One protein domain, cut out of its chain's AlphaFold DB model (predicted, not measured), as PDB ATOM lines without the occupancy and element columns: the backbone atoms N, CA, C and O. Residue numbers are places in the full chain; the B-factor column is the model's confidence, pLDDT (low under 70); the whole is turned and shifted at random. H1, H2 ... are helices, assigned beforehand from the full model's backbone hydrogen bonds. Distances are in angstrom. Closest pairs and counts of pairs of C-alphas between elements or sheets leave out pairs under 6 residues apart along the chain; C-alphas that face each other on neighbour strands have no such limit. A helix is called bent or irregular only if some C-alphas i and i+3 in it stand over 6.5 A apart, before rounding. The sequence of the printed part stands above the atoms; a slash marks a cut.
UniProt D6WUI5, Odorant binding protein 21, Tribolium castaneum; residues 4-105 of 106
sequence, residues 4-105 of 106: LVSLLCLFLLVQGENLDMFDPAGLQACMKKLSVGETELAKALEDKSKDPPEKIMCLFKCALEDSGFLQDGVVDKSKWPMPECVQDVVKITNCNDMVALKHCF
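This is residues 4 to 105 of the 106 residues of the protein "Odorant binding protein 21" of Tribolium castaneum (UniProt D6WUI5). A small rounded body of crossed helices is built round H4, which runs through the middle, with H2 on one side of it and H5 on the other. At one end H1 and H3 stand loosely side by side and run the same way, and at the other end is a long looping stretch with no named helix or strand, residues 67 to 95, which leads from H4 to H5. The printed part has 102 residues with five named helices, in the order H1, H2, H3, H4, H5, and no named strand; 52 residues are in the helices, and the class is all helix. The whole is compact, with a radius of gyration of the C-alphas of 12.7 A, and the C-alphas span 32 by 26 by 24 A along their three main axes.

Helix H1, residues 4 to 14, and helix H2, residues 24 to 33, touch with 4 pairs of C-alphas within 8 A. Their closest C-alphas, those of Ser 6 and Pro 24, are 7.0 A apart, and the two run opposite ways at a steep tilt of 55 degrees. Helix H3, residues 38 to 46, follows H2 after a tight link of 4 residues, yet the two are apart, only just, with their closest C-alphas at 8.1 A. H3 is close to H1 but not clearly touching it: the closest C-alphas, those of Val 5 and Glu 38, are 7.7 A apart. These two run the same way at a shallow tilt of 11 degrees. Helix H4, residues 54 to 66, touches H2 with 10 pairs of C-alphas within 8 A, the closest being Leu 27 and Ala 63 at 5.2 A. H2 and H4 run opposite ways at a steep tilt of 49 degrees. H3 and H4 are close but not clearly touching, about perpendicular at 82 degrees, and their closest C-alphas, those of Leu 41 and Ile 56, are 6.8 A apart. Helix H5, residues 96 to 104, touches H4 and is about perpendicular to it at 83 degrees, with the C-alphas of Met 57 and Met 98 closest at 5.8 A. H5 is apart from H1, H2 and H3, and H1 is apart from H4. Of the three pairs that touch, none is at a shallow tilt, and the packing is mostly crossed. Every O i to N i+4 pair is within hydrogen-bond range in H1, H2, H3 and H4, while in H5 0 of 5 are, beside 5 of 6 O i to N i+3 pairs.

H1 begins at C-alpha 4, (171.641, 180.309, 109.309), and is 14.9 A long from first to last C-alpha. H2 measures 14.1 A and H3 12.1 A. H4, the longest helix with 13 residues, runs 18.2 A from C-alpha 54 at (165.829, 196.420, 125.390) to C-alpha 66 at (153.755, 188.226, 114.518). H5 measures 15.1 A and ends at C-alpha 104, (160.163, 181.926, 132.859); it is irregular, with C-alphas 100 and 103 7.2 A apart.

The two C-alphas farthest apart, those of Leu 4 and Asp 88, are 34.4 A from each other. The printed part runs from residue 4 to residue 105 without a cut. The link from H4 to H5 is long, with 29 residues, and in it residues 70 to 71 pair antiparallel with residues 74 to 75. The links from H1 to H2 and from H3 to H4 are short. The mean pLDDT of the printed part is 73.4; 39 residues are under 70, namely 4 to 22, 47 to 50, 79 to 89 and 101 to 105. H1 has a mean pLDDT of 52.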
ATOM      1  N   LEU A   4     171.043 180.003 108.000       51.72
ATOM      2  CA  LEU A   4     171.641 180.309 109.309       51.72
ATOM      3  C   LEU A   4     170.619 180.454 110.443       51.72
ATOM      4  O   LEU A   4     170.831 179.849 111.481       51.72
ATOM      5  N   VAL A   5     169.476 181.117 110.234       53.91
ATOM      6  CA  VAL A   5     168.411 181.197 111.260       53.91
ATOM      7  C   VAL A   5     167.823 179.818 111.573       53.91
ATOM      8  O   VAL A   5     167.666 179.477 112.737       53.91
ATOM      9  N   SER A   6     167.594 178.974 110.557       53.56
ATOM     10  CA  SER A   6     167.206 177.574 110.788       53.56
ATOM     11  C   SER A   6     168.271 176.795 111.556       53.56
ATOM     12  O   SER A   6     167.917 175.976 112.394       53.56
ATOM     13  N   LEU A   7     169.561 177.044 111.297       51.28
ATOM     14  CA  LEU A   7     170.650 176.433 112.060       51.28
ATOM     15  C   LEU A   7     170.712 176.964 113.496       51.28
ATOM     16  O   LEU A   7     170.970 176.170 114.386       51.28
ATOM     17  N   LEU A   8     170.438 178.251 113.733       57.59
ATOM     18  CA  LEU A   8     170.377 178.848 115.069       57.59
ATOM     19  C   LEU A   8     169.215 178.245 115.868       57.59
ATOM     20  O   LEU A   8     169.433 177.748 116.964       57.59
ATOM     21  N   CYS A   9     168.012 178.181 115.282       54.22
ATOM     22  CA  CYS A   9     166.859 177.500 115.877       54.22
ATOM     23  C   CYS A   9     167.160 176.025 116.170       54.22
ATOM     24  O   CYS A   9     166.863 175.564 117.263       54.22
ATOM     25  N   LEU A  10     167.796 175.298 115.242       47.47
ATOM     26  CA  LEU A  10     168.226 173.908 115.453       47.47
ATOM     27  C   LEU A  10     169.285 173.778 116.559       47.47
ATOM     28  O   LEU A  10     169.255 172.815 117.317       47.47
ATOM     29  N   PHE A  11     170.217 174.723 116.665       51.62
ATOM     30  CA  PHE A  11     171.249 174.722 117.704       51.62
ATOM     31  C   PHE A  11     170.645 174.986 119.089       51.62
ATOM     32  O   PHE A  11     171.023 174.330 120.054       51.62
ATOM     33  N   LEU A  12     169.660 175.881 119.169       53.81
ATOM     34  CA  LEU A  12     168.947 176.248 120.398       53.81
ATOM     35  C   LEU A  12     167.956 175.150 120.832       53.81
ATOM     36  O   LEU A  12     167.892 174.813 122.011       53.81
ATOM     37  N   LEU A  13     167.305 174.485 119.867       49.25
ATOM     38  CA  LEU A  13     166.554 173.231 120.044       49.25
ATOM     39  C   LEU A  13     167.407 172.133 120.695       49.25
ATOM     40  O   LEU A  13     166.960 171.446 121.609       49.25
ATOM     41  N   VAL A  14     168.656 171.976 120.239       44.53
ATOM     42  CA  VAL A  14     169.602 170.990 120.790       44.53
ATOM     43  C   VAL A  14     170.079 171.376 122.198       44.53
ATOM     44  O   VAL A  14     170.404 170.486 122.983       44.53
ATOM     45  N   GLN A  15     170.076 172.667 122.552       49.59
ATOM     46  CA  GLN A  15     170.376 173.145 123.910       49.59
ATOM     47  C   GLN A  15     169.163 173.127 124.862       49.59
ATOM     48  O   GLN A  15     169.322 173.395 126.051       49.59
ATOM     49  N   GLY A  16     167.971 172.751 124.380       44.81
ATOM     50  CA  GLY A  16     166.751 172.689 125.190       44.81
ATOM     51  C   GLY A  16     166.116 174.054 125.472       44.81
ATOM     52  O   GLY A  16     165.275 174.163 126.363       44.81
ATOM     53  N   GLU A  17     166.500 175.097 124.733       52.91
ATOM     54  CA  GLU A  17     165.894 176.421 124.852       52.91
ATOM     55  C   GLU A  17     164.624 176.478 123.988       52.91
ATOM     56  O   GLU A  17     164.666 176.264 122.777       52.91
ATOM     57  N   ASN A  18     163.475 176.726 124.630       52.19
ATOM     58  CA  ASN A  18     162.115 176.683 124.065       52.19
ATOM     59  C   ASN A  18     161.829 177.823 123.058       52.19
ATOM     60  O   ASN A  18     160.919 178.631 123.238       52.19
ATOM     61  N   LEU A  19     162.603 177.911 121.977       54.41
ATOM     62  CA  LEU A  19     162.338 178.828 120.863       54.41
ATOM     63  C   LEU A  19     161.425 178.229 119.787       54.41
ATOM     64  O   LEU A  19     161.054 178.951 118.867       54.41
ATOM     65  N   ASP A  20     160.985 176.973 119.938       55.41
ATOM     66  CA  ASP A  20     159.928 176.344 119.115       55.41
ATOM     67  C   ASP A  20     158.602 177.117 119.127       55.41
ATOM     68  O   ASP A  20     157.732 176.908 118.284       55.41
ATOM     69  N   MET A  21     158.432 178.011 120.099       59.50
ATOM     70  CA  MET A  21     157.278 178.892 120.201       59.50
ATOM     71  C   MET A  21     157.243 179.940 119.084       59.50
ATOM     72  O   MET A  21     156.166 180.395 118.719       59.50
ATOM     73  N   PHE A  22     158.395 180.346 118.553       68.38
ATOM     74  CA  PHE A  22     158.458 181.407 117.556       68.38
ATOM     75  C   PHE A  22     158.504 180.818 116.155       68.38
ATOM     76  O   PHE A  22     159.356 179.980 115.856       68.38
ATOM     77  N   ASP A  23     157.645 181.316 115.263       74.56
ATOM     78  CA  ASP A  23     157.814 181.047 113.840       74.56
ATOM     79  C   ASP A  23     159.187 181.596 113.396       74.56
ATOM     80  O   ASP A  23     159.431 182.804 113.515       74.56
ATOM     81  N   PRO A  24     160.109 180.757 112.884       73.38
ATOM     82  CA  PRO A  24     161.422 181.213 112.440       73.38
ATOM     83  C   PRO A  24     161.343 182.287 111.346       73.38
ATOM     84  O   PRO A  24     162.239 183.133 111.257       73.38
ATOM     85  N   ALA A  25     160.283 182.297 110.527       80.00
ATOM     86  CA  ALA A  25     160.066 183.358 109.547       80.00
ATOM     87  C   ALA A  25     159.709 184.692 110.226       80.00
ATOM     88  O   ALA A  25     160.306 185.726 109.895       80.00
ATOM     89  N   GLY A  26     158.808 184.657 111.210       80.56
ATOM     90  CA  GLY A  26     158.413 185.814 112.013       80.56
ATOM     91  C   GLY A  26     159.561 186.383 112.843       80.56
ATOM     92  O   GLY A  26     159.850 187.583 112.794       80.56
ATOM     93  N   LEU A  27     160.327 185.513 113.509       82.94
ATOM     94  CA  LEU A  27     161.521 185.909 114.254       82.94
ATOM     95  C   LEU A  27     162.539 186.600 113.336       82.94
ATOM     96  O   LEU A  27     163.044 187.675 113.666       82.94
ATOM     97  N   GLN A  28     162.796 186.049 112.144       85.00
ATOM     98  CA  GLN A  28     163.710 186.665 111.180       85.00
ATOM     99  C   GLN A  28     163.201 188.025 110.674       85.00
ATOM    100  O   GLN A  28     163.998 188.952 110.485       85.00
ATOM    101  N   ALA A  29     161.895 188.167 110.431       87.81
ATOM    102  CA  ALA A  29     161.297 189.437 110.031       87.81
ATOM    103  C   ALA A  29     161.481 190.503 111.123       87.81
ATOM    104  O   ALA A  29     161.919 191.621 110.831       87.81
ATOM    105  N   CYS A  30     161.258 190.134 112.385       90.00
ATOM    106  CA  CYS A  30     161.472 191.001 113.537       90.00
ATOM    107  C   CYS A  30     162.949 191.366 113.743       90.00
ATOM    108  O   CYS A  30     163.257 192.539 113.967       90.00
ATOM    109  N   MET A  31     163.878 190.418 113.574       90.12
ATOM    110  CA  MET A  31     165.322 190.692 113.625       90.12
ATOM    111  C   MET A  31     165.732 191.733 112.586       90.12
ATOM    112  O   MET A  31     166.449 192.679 112.905       90.12
ATOM    113  N   LYS A  32     165.231 191.607 111.350       89.69
ATOM    114  CA  LYS A  32     165.488 192.590 110.289       89.69
ATOM    115  C   LYS A  32     164.883 193.951 110.619       89.69
ATOM    116  O   LYS A  32     165.571 194.959 110.489       89.69
ATOM    117  N   LYS A  33     163.626 193.989 111.071       90.62
ATOM    118  CA  LYS A  33     162.914 195.230 111.421       90.62
ATOM    119  C   LYS A  33     163.622 196.003 112.536       90.62
ATOM    120  O   LYS A  33     163.721 197.223 112.466       90.62
ATOM    121  N   LEU A  34     164.136 195.292 113.535       90.94
ATOM    122  CA  LEU A  34     164.804 195.871 114.703       90.94
ATOM    123  C   LEU A  34     166.325 195.963 114.545       90.94
ATOM    124  O   LEU A  34     167.012 196.409 115.462       90.94
ATOM    125  N   SER A  35     166.866 195.560 113.392       91.75
ATOM    126  CA  SER A  35     168.309 195.509 113.127       91.75
ATOM    127  C   SER A  35     169.092 194.717 114.188       91.75
ATOM    128  O   SER A  35     170.190 195.118 114.577       91.75
ATOM    129  N   VAL A  36     168.522 193.618 114.694       86.50
ATOM    130  CA  VAL A  36     169.181 192.696 115.636       86.50
ATOM    131  C   VAL A  36     170.000 191.679 114.849       86.50
ATOM    132  O   VAL A  36     169.481 191.004 113.958       86.50
ATOM    133  N   GLY A  37     171.287 191.575 115.173       85.19
ATOM    134  CA  GLY A  37     172.176 190.589 114.564       85.19
ATOM    135  C   GLY A  37     172.019 189.202 115.186       85.19
ATOM    136  O   GLY A  37     171.713 189.075 116.368       85.19
ATOM    137  N   GLU A  38     172.306 188.152 114.415       81.31
ATOM    138  CA  GLU A  38     172.280 186.762 114.903       81.31
ATOM    139  C   GLU A  38     173.217 186.551 116.102       81.31
ATOM    140  O   GLU A  38     172.833 185.907 117.070       81.31
ATOM    141  N   THR A  39     174.409 187.155 116.095       81.19
ATOM    142  CA  THR A  39     175.350 187.088 117.228       81.19
ATOM    143  C   THR A  39     174.845 187.825 118.468       81.19
ATOM    144  O   THR A  39     175.144 187.415 119.583       81.19
ATOM    145  N   GLU A  40     174.106 188.923 118.289       81.81
ATOM    146  CA  GLU A  40     173.519 189.689 119.397       81.81
ATOM    147  C   GLU A  40     172.416 188.865 120.073       81.81
ATOM    148  O   GLU A  40     172.393 188.754 121.296       81.81
ATOM    149  N   LEU A  41     171.569 188.216 119.265       81.44
ATOM    150  CA  LEU A  41     170.549 187.286 119.741       81.44
ATOM    151  C   LEU A  41     171.161 186.056 120.420       81.44
ATOM    152  O   LEU A  41     170.756 185.717 121.524       81.44
ATOM    153  N   ALA A  42     172.148 185.414 119.789       78.75
ATOM    154  CA  ALA A  42     172.798 184.226 120.338       78.75
ATOM    155  C   ALA A  42     173.426 184.512 121.707       78.75
ATOM    156  O   ALA A  42     173.180 183.770 122.647       78.75
ATOM    157  N   LYS A  43     174.140 185.637 121.851       77.75
ATOM    158  CA  LYS A  43     174.694 186.058 123.146       77.75
ATOM    159  C   LYS A  43     173.617 186.303 124.194       77.75
ATOM    160  O   LYS A  43     173.776 185.891 125.331       77.75
ATOM    161  N   ALA A  44     172.520 186.962 123.818       76.81
ATOM    162  CA  ALA A  44     171.440 187.241 124.758       76.81
ATOM    163  C   ALA A  44     170.767 185.963 125.290       76.81
ATOM    164  O   ALA A  44     170.313 185.953 126.433       76.81
ATOM    165  N   LEU A  45     170.726 184.909 124.471       73.50
ATOM    166  CA  LEU A  45     170.237 183.584 124.851       73.50
ATOM    167  C   LEU A  45     171.272 182.828 125.700       73.50
ATOM    168  O   LEU A  45     170.957 182.413 126.810       73.50
ATOM    169  N   GLU A  46     172.526 182.753 125.238       72.06
ATOM    170  CA  GLU A  46     173.630 182.084 125.946       72.06
ATOM    171  C   GLU A  46     173.877 182.661 127.346       72.06
ATOM    172  O   GLU A  46     174.107 181.912 128.295       72.06
ATOM    173  N   ASP A  47     173.798 183.986 127.495       69.12
ATOM    174  CA  ASP A  47     174.031 184.658 128.773       69.12
ATOM    175  C   ASP A  47     172.903 184.404 129.787       69.12
ATOM    176  O   ASP A  47     173.041 184.808 130.948       69.12
ATOM    177  N   LYS A  48     171.775 183.796 129.365       64.06
ATOM    178  CA  LYS A  48     170.515 183.703 130.131       64.06
ATOM    179  C   LYS A  48     170.259 184.988 130.911       64.06
ATOM    180  O   LYS A  48     169.970 184.971 132.112       64.06
ATOM    181  N   SER A  49     170.525 186.118 130.246       61.22
ATOM    182  CA  SER A  49     170.791 187.356 130.962       61.22
ATOM    183  C   SER A  49     169.559 187.721 131.761       61.22
ATOM    184  O   SER A  49     168.458 187.864 131.228       61.22
ATOM    185  N   LYS A  50     169.771 187.940 133.057       62.22
ATOM    186  CA  LYS A  50     168.745 188.486 133.934       62.22
ATOM    187  C   LYS A  50     168.323 189.893 133.495       62.22
ATOM    188  O   LYS A  50     167.313 190.384 133.976       62.22
ATOM    189  N   ASP A  51     169.064 190.557 132.628       70.56
ATOM    190  CA  ASP A  51     168.658 191.843 132.078       70.56
ATOM    191  C   ASP A  51     168.948 191.844 130.573       70.56
ATOM    192  O   ASP A  51     170.043 192.230 130.142       70.56
ATOM    193  N   PRO A  52     168.046 191.270 129.754       72.88
ATOM    194  CA  PRO A  52     168.239 191.258 128.317       72.88
ATOM    195  C   PRO A  52     168.201 192.701 127.794       72.88
ATOM    196  O   PRO A  52     167.363 193.491 128.235       72.88
ATOM    197  N   PRO A  53     169.058 193.067 126.824       83.00
ATOM    198  CA  PRO A  53     169.007 194.390 126.215       83.00
ATOM    199  C   PRO A  53     167.596 194.714 125.707       83.00
ATOM    200  O   PRO A  53     166.930 193.850 125.132       83.00
ATOM    201  N   GLU A  54     167.164 195.971 125.829       85.50
ATOM    202  CA  GLU A  54     165.829 196.420 125.390       85.50
ATOM    203  C   GLU A  54     165.504 195.991 123.953       85.50
ATOM    204  O   GLU A  54     164.392 195.574 123.641       85.50
ATOM    205  N   LYS A  55     166.508 196.002 123.079       86.88
ATOM    206  CA  LYS A  55     166.382 195.596 121.680       86.88
ATOM    207  C   LYS A  55     166.035 194.108 121.507       86.88
ATOM    208  O   LYS A  55     165.283 193.758 120.601       86.88
ATOM    209  N   ILE A  56     166.543 193.248 122.389       85.38
ATOM    210  CA  ILE A  56     166.209 191.819 122.446       85.38
ATOM    211  C   ILE A  56     164.809 191.627 123.031       85.38
ATOM    212  O   ILE A  56     164.023 190.844 122.507       85.38
ATOM    213  N   MET A  57     164.442 192.410 124.045       86.94
ATOM    214  CA  MET A  57     163.067 192.416 124.548       86.94
ATOM    215  C   MET A  57     162.064 192.837 123.462       86.94
ATOM    216  O   MET A  57     161.042 192.180 123.260       86.94
ATOM    217  N   CYS A  58     162.385 193.874 122.683       90.25
ATOM    218  CA  CYS A  58     161.589 194.280 121.528       90.25
ATOM    219  C   CYS A  58     161.502 193.185 120.463       90.25
ATOM    220  O   CYS A  58     160.456 193.039 119.828       90.25
ATOM    221  N   LEU A  59     162.578 192.417 120.262       88.88
ATOM    222  CA  LEU A  59     162.582 191.300 119.323       88.88
ATOM    223  C   LEU A  59     161.562 190.240 119.725       88.88
ATOM    224  O   LEU A  59     160.742 189.854 118.893       88.88
ATOM    225  N   PHE A  60     161.573 189.818 120.989       83.81
ATOM    226  CA  PHE A  60     160.618 188.829 121.477       83.81
ATOM    227  C   PHE A  60     159.184 189.356 121.436       83.81
ATOM    228  O   PHE A  60     158.303 188.649 120.959       83.81
ATOM    229  N   LYS A  61     158.941 190.613 121.838       87.19
ATOM    230  CA  LYS A  61     157.612 191.237 121.712       87.19
ATOM    231  C   LYS A  61     157.111 191.194 120.267       87.19
ATOM    232  O   LYS A  61     155.984 190.779 120.027       87.19
ATOM    233  N   CYS A  62     157.959 191.571 119.311       90.25
ATOM    234  CA  CYS A  62     157.617 191.530 117.892       90.25
ATOM    235  C   CYS A  62     157.301 190.103 117.425       90.25
ATOM    236  O   CYS A  62     156.316 189.897 116.725       90.25
ATOM    237  N   ALA A  63     158.095 189.111 117.837       84.62
ATOM    238  CA  ALA A  63     157.868 187.722 117.452       84.62
ATOM    239  C   ALA A  63     156.557 187.158 118.040       84.62
ATOM    240  O   ALA A  63     155.879 186.375 117.375       84.62
ATOM    241  N   LEU A  64     156.161 187.589 119.245       82.75
ATOM    242  CA  LEU A  64     154.861 187.255 119.843       82.75
ATOM    243  C   LEU A  64     153.687 187.912 119.113       82.75
ATOM    244  O   LEU A  64     152.645 187.279 118.949       82.75
ATOM    245  N   GLU A  65     153.851 189.163 118.677       87.50
ATOM    246  CA  GLU A  65     152.849 189.866 117.869       87.50
ATOM    247  C   GLU A  65     152.660 189.188 116.511       87.50
ATOM    248  O   GLU A  65     151.531 188.909 116.109       87.50
ATOM    249  N   ASP A  66     153.763 188.863 115.837       86.38
ATOM    250  CA  ASP A  66     153.755 188.226 114.518       86.38
ATOM    251  C   ASP A  66     153.161 186.809 114.568       86.38
ATOM    252  O   ASP A  66     152.336 186.441 113.734       86.38
ATOM    253  N   SER A  67     153.474 186.056 115.628       79.12
ATOM    254  CA  SER A  67     152.903 184.725 115.874       79.12
ATOM    255  C   SER A  67     151.441 184.773 116.358       79.12
ATOM    256  O   SER A  67     150.794 183.739 116.517       79.12
ATOM    257  N   GLY A  68     150.894 185.970 116.607       81.06
ATOM    258  CA  GLY A  68     149.515 186.176 117.046       81.06
ATOM    259  C   GLY A  68     149.238 185.809 118.506       81.06
ATOM    260  O   GLY A  68     148.070 185.739 118.888       81.06
ATOM    261  N   PHE A  69     150.284 185.591 119.309       80.81
ATOM    262  CA  PHE A  69     150.199 185.361 120.755       80.81
ATOM    263  C   PHE A  69     150.022 186.656 121.552       80.81
ATOM    264  O   PHE A  69     149.561 186.619 122.690       80.81
ATOM    265  N   LEU A  70     150.389 187.793 120.962       84.50
ATOM    266  CA  LEU A  70     150.211 189.120 121.532       84.50
ATOM    267  C   LEU A  70     149.430 189.986 120.539       84.50
ATOM    268  O   LEU A  70     149.886 190.218 119.426       84.50
ATOM    269  N   GLN A  71     148.250 190.470 120.923       84.50
ATOM    270  CA  GLN A  71     147.449 191.381 120.096       84.50
ATOM    271  C   GLN A  71     147.066 192.605 120.914       84.50
ATOM    272  O   GLN A  71     146.559 192.474 122.025       84.50
ATOM    273  N   ASP A  72     147.364 193.798 120.397       85.44
ATOM    274  CA  ASP A  72     147.121 195.075 121.083       85.44
ATOM    275  C   ASP A  72     147.674 195.116 122.523       85.44
ATOM    276  O   ASP A  72     147.098 195.702 123.440       85.44
ATOM    277  N   GLY A  73     148.817 194.455 122.729       83.88
ATOM    278  CA  GLY A  73     149.478 194.340 124.025       83.88
ATOM    279  C   GLY A  73     148.796 193.393 125.015       83.88
ATOM    280  O   GLY A  73     149.170 193.397 126.186       83.88
ATOM    281  N   VAL A  74     147.825 192.588 124.582       84.12
ATOM    282  CA  VAL A  74     147.145 191.563 125.385       84.12
ATOM    283  C   VAL A  74     147.573 190.173 124.932       84.12
ATOM    284  O   VAL A  74     147.573 189.862 123.740       84.12
ATOM    285  N   VAL A  75     147.941 189.335 125.897       81.75
ATOM    286  CA  VAL A  75     148.383 187.962 125.642       81.75
ATOM    287  C   VAL A  75     147.180 187.055 125.349       81.75
ATOM    288  O   VAL A  75     146.266 186.937 126.169       81.75
ATOM    289  N   ASP A  76     147.187 186.383 124.196       81.25
ATOM    290  CA  ASP A  76     146.183 185.389 123.809       81.25
ATOM    291  C   ASP A  76     146.522 184.017 124.412       81.25
ATOM    292  O   ASP A  76     147.206 183.176 123.818       81.25
ATOM    293  N   LYS A  77     145.985 183.780 125.614       72.31
ATOM    294  CA  LYS A  77     146.150 182.526 126.371       72.31
ATOM    295  C   LYS A  77     145.596 181.289 125.654       72.31
ATOM    296  O   LYS A  77     145.878 180.178 126.084       72.31
ATOM    297  N   SER A  78     144.776 181.457 124.612       74.44
ATOM    298  CA  SER A  78     144.187 180.327 123.884       74.44
ATOM    299  C   SER A  78     145.099 179.779 122.786       74.44
ATOM    300  O   SER A  78     144.969 178.618 122.404       74.44
ATOM    301  N   LYS A  79     146.019 180.607 122.283       68.75
ATOM    302  CA  LYS A  79     146.955 180.234 121.216       68.75
ATOM    303  C   LYS A  79     148.299 179.808 121.765       68.75
ATOM    304  O   LYS A  79     148.947 178.940 121.193       68.75
ATOM    305  N   TRP A  80     148.709 180.413 122.871       65.50
ATOM    306  CA  TRP A  80     150.018 180.190 123.448       65.50
ATOM    307  C   TRP A  80     149.988 178.990 124.408       65.50
ATOM    308  O   TRP A  80     149.265 179.045 125.405       65.50
ATOM    309  N   PRO A  81     150.794 177.928 124.200       58.31
ATOM    310  CA  PRO A  81     151.125 176.993 125.273       58.31
ATOM    311  C   PRO A  81     152.024 177.717 126.290       58.31
ATOM    312  O   PRO A  81     153.244 177.568 126.284       58.31
ATOM    313  N   MET A  82     151.435 178.602 127.095       61.84
ATOM    314  CA  MET A  82     152.176 179.374 128.084       61.84
ATOM    315  C   MET A  82     152.710 178.433 129.162       61.84
ATOM    316  O   MET A  82     151.916 177.719 129.783       61.84
ATOM    317  N   PRO A  83     154.024 178.459 129.443       59.91
ATOM    318  CA  PRO A  83     154.511 177.917 130.698       59.91
ATOM    319  C   PRO A  83     153.793 178.638 131.853       59.91
ATOM    320  O   PRO A  83     153.464 179.821 131.738       59.91
ATOM    321  N   GLU A  84     153.532 177.936 132.962       62.31
ATOM    322  CA  GLU A  84     152.766 178.467 134.110       62.31
ATOM    323  C   GLU A  84     153.240 179.855 134.562       62.31
ATOM    324  O   GLU A  84     152.432 180.724 134.870       62.31
ATOM    325  N   CYS A  85     154.545 180.099 134.497       61.97
ATOM    326  CA  CYS A  85     155.184 181.354 134.872       61.97
ATOM    327  C   CYS A  85     154.701 182.592 134.080       61.97
ATOM    328  O   CYS A  85     154.832 183.710 134.574       61.97
ATOM    329  N   VAL A  86     154.139 182.427 132.873       61.97
ATOM    330  CA  VAL A  86     153.625 183.532 132.041       61.97
ATOM    331  C   VAL A  86     152.148 183.818 132.344       61.97
ATOM    332  O   VAL A  86     151.622 184.843 131.921       61.97
ATOM    333  N   GLN A  87     151.434 182.932 133.055       63.41
ATOM    334  CA  GLN A  87     149.971 183.016 133.213       63.41
ATOM    335  C   GLN A  87     149.487 184.311 133.874       63.41
ATOM    336  O   GLN A  87     148.382 184.782 133.560       63.41
ATOM    337  N   ASP A  88     150.330 184.908 134.712       66.62
ATOM    338  CA  ASP A  88     150.066 186.171 135.399       66.62
ATOM    339  C   ASP A  88     150.424 187.406 134.555       66.62
ATOM    340  O   ASP A  88     150.005 188.524 134.865       66.62
ATOM    341  N   VAL A  89     151.138 187.222 133.441       69.69
ATOM    342  CA  VAL A  89     151.451 188.291 132.491       69.69
ATOM    343  C   VAL A  89     150.293 188.440 131.514       69.69
ATOM    344  O   VAL A  89     150.147 187.710 130.538       69.69
ATOM    345  N   VAL A  90     149.423 189.405 131.803       70.94
ATOM    346  CA  VAL A  90     148.213 189.661 131.003       70.94
ATOM    347  C   VAL A  90     148.447 190.734 129.936       70.94
ATOM    348  O   VAL A  90     147.740 190.767 128.927       70.94
ATOM    349  N   LYS A  91     149.429 191.622 130.149       81.75
ATOM    350  CA  LYS A  91     149.705 192.754 129.260       81.75
ATOM    351  C   LYS A  91     151.194 192.951 129.008       81.75
ATOM    352  O   LYS A  91     151.974 193.001 129.950       81.75
ATOM    353  N   ILE A  92     151.536 193.128 127.736       84.00
ATOM    354  CA  ILE A  92     152.872 193.456 127.235       84.00
ATOM    355  C   ILE A  92     152.696 194.589 126.221       84.00
ATOM    356  O   ILE A  92     152.515 194.380 125.024       84.00
ATOM    357  N   THR A  93     152.677 195.821 126.711       86.81
ATOM    358  CA  THR A  93     152.398 197.024 125.910       86.81
ATOM    359  C   THR A  93     153.652 197.607 125.273       86.81
ATOM    360  O   THR A  93     153.597 198.184 124.187       86.81
ATOM    361  N   ASN A  94     154.804 197.415 125.911       87.06
ATOM    362  CA  ASN A  94     156.100 197.900 125.454       87.06
ATOM    363  C   ASN A  94     157.173 196.811 125.619       87.06
ATOM    364  O   ASN A  94     156.907 195.741 126.156       87.06
ATOM    365  N   CYS A  95     158.380 197.061 125.111       88.44
ATOM    366  CA  CYS A  95     159.450 196.068 125.145       88.44
ATOM    367  C   CYS A  95     159.895 195.737 126.572       88.44
ATOM    368  O   CYS A  95     160.121 194.574 126.873       88.44
ATOM    369  N   ASN A  96     159.955 196.719 127.472       85.44
ATOM    370  CA  ASN A  96     160.400 196.501 128.849       85.44
ATOM    371  C   ASN A  96     159.428 195.628 129.649       85.44
ATOM    372  O   ASN A  96     159.862 194.935 130.563       85.44
ATOM    373  N   ASP A  97     158.148 195.579 129.269       83.88
ATOM    374  CA  ASP A  97     157.174 194.669 129.885       83.88
ATOM    375  C   ASP A  97     157.571 193.189 129.706       83.88
ATOM    376  O   ASP A  97     157.160 192.342 130.495       83.88
ATOM    377  N   MET A  98     158.430 192.861 128.728       79.44
ATOM    378  CA  MET A  98     158.972 191.507 128.543       79.44
ATOM    379  C   MET A  98     159.854 191.047 129.706       79.44
ATOM    380  O   MET A  98     160.042 189.844 129.875       79.44
ATOM    381  N   VAL A  99     160.347 191.959 130.553       76.81
ATOM    382  CA  VAL A  99     161.032 191.581 131.798       76.81
ATOM    383  C   VAL A  99     160.111 190.793 132.731       76.81
ATOM    384  O   VAL A  99     160.589 189.980 133.515       76.81
ATOM    385  N   ALA A 100     158.789 190.965 132.615       71.56
ATOM    386  CA  ALA A 100     157.817 190.166 133.349       71.56
ATOM    387  C   ALA A 100     157.805 188.695 132.907       71.56
ATOM    388  O   ALA A 100     157.178 187.880 133.561       71.56
ATOM    389  N   LEU A 101     158.486 188.336 131.816       69.38
ATOM    390  CA  LEU A 101     158.680 186.950 131.388       69.38
ATOM    391  C   LEU A 101     160.043 186.400 131.808       69.38
ATOM    392  O   LEU A 101     160.328 185.233 131.580       69.38
ATOM    393  N   LYS A 102     160.907 187.210 132.424       66.50
ATOM    394  CA  LYS A 102     162.274 186.820 132.783       66.50
ATOM    395  C   LYS A 102     162.323 185.584 133.681       66.50
ATOM    396  O   LYS A 102     163.140 184.704 133.453       66.50
ATOM    397  N   HIS A 103     161.437 185.496 134.674       62.59
ATOM    398  CA  HIS A 103     161.372 184.353 135.595       62.59
ATOM    399  C   HIS A 103     160.869 183.062 134.932       62.59
ATOM    400  O   HIS A 103     160.836 182.026 135.585       62.59
ATOM    401  N   CYS A 104     160.482 183.108 133.655       60.94
ATOM    402  CA  CYS A 104     160.163 181.926 132.859       60.94
ATOM    403  C   CYS A 104     161.365 181.252 132.206       60.94
ATOM    404  O   CYS A 104     161.212 180.157 131.670       60.94
ATOM    405  N   PHE A 105     162.520 181.917 132.200       54.53
ATOM    406  CA  PHE A 105     163.739 181.434 131.550       54.53
ATOM    407  C   PHE A 105     164.846 181.049 132.557       54.53
ATOM    408  O   PHE A 105     165.931 180.658 132.121       54.53
TER     409      PHE A 105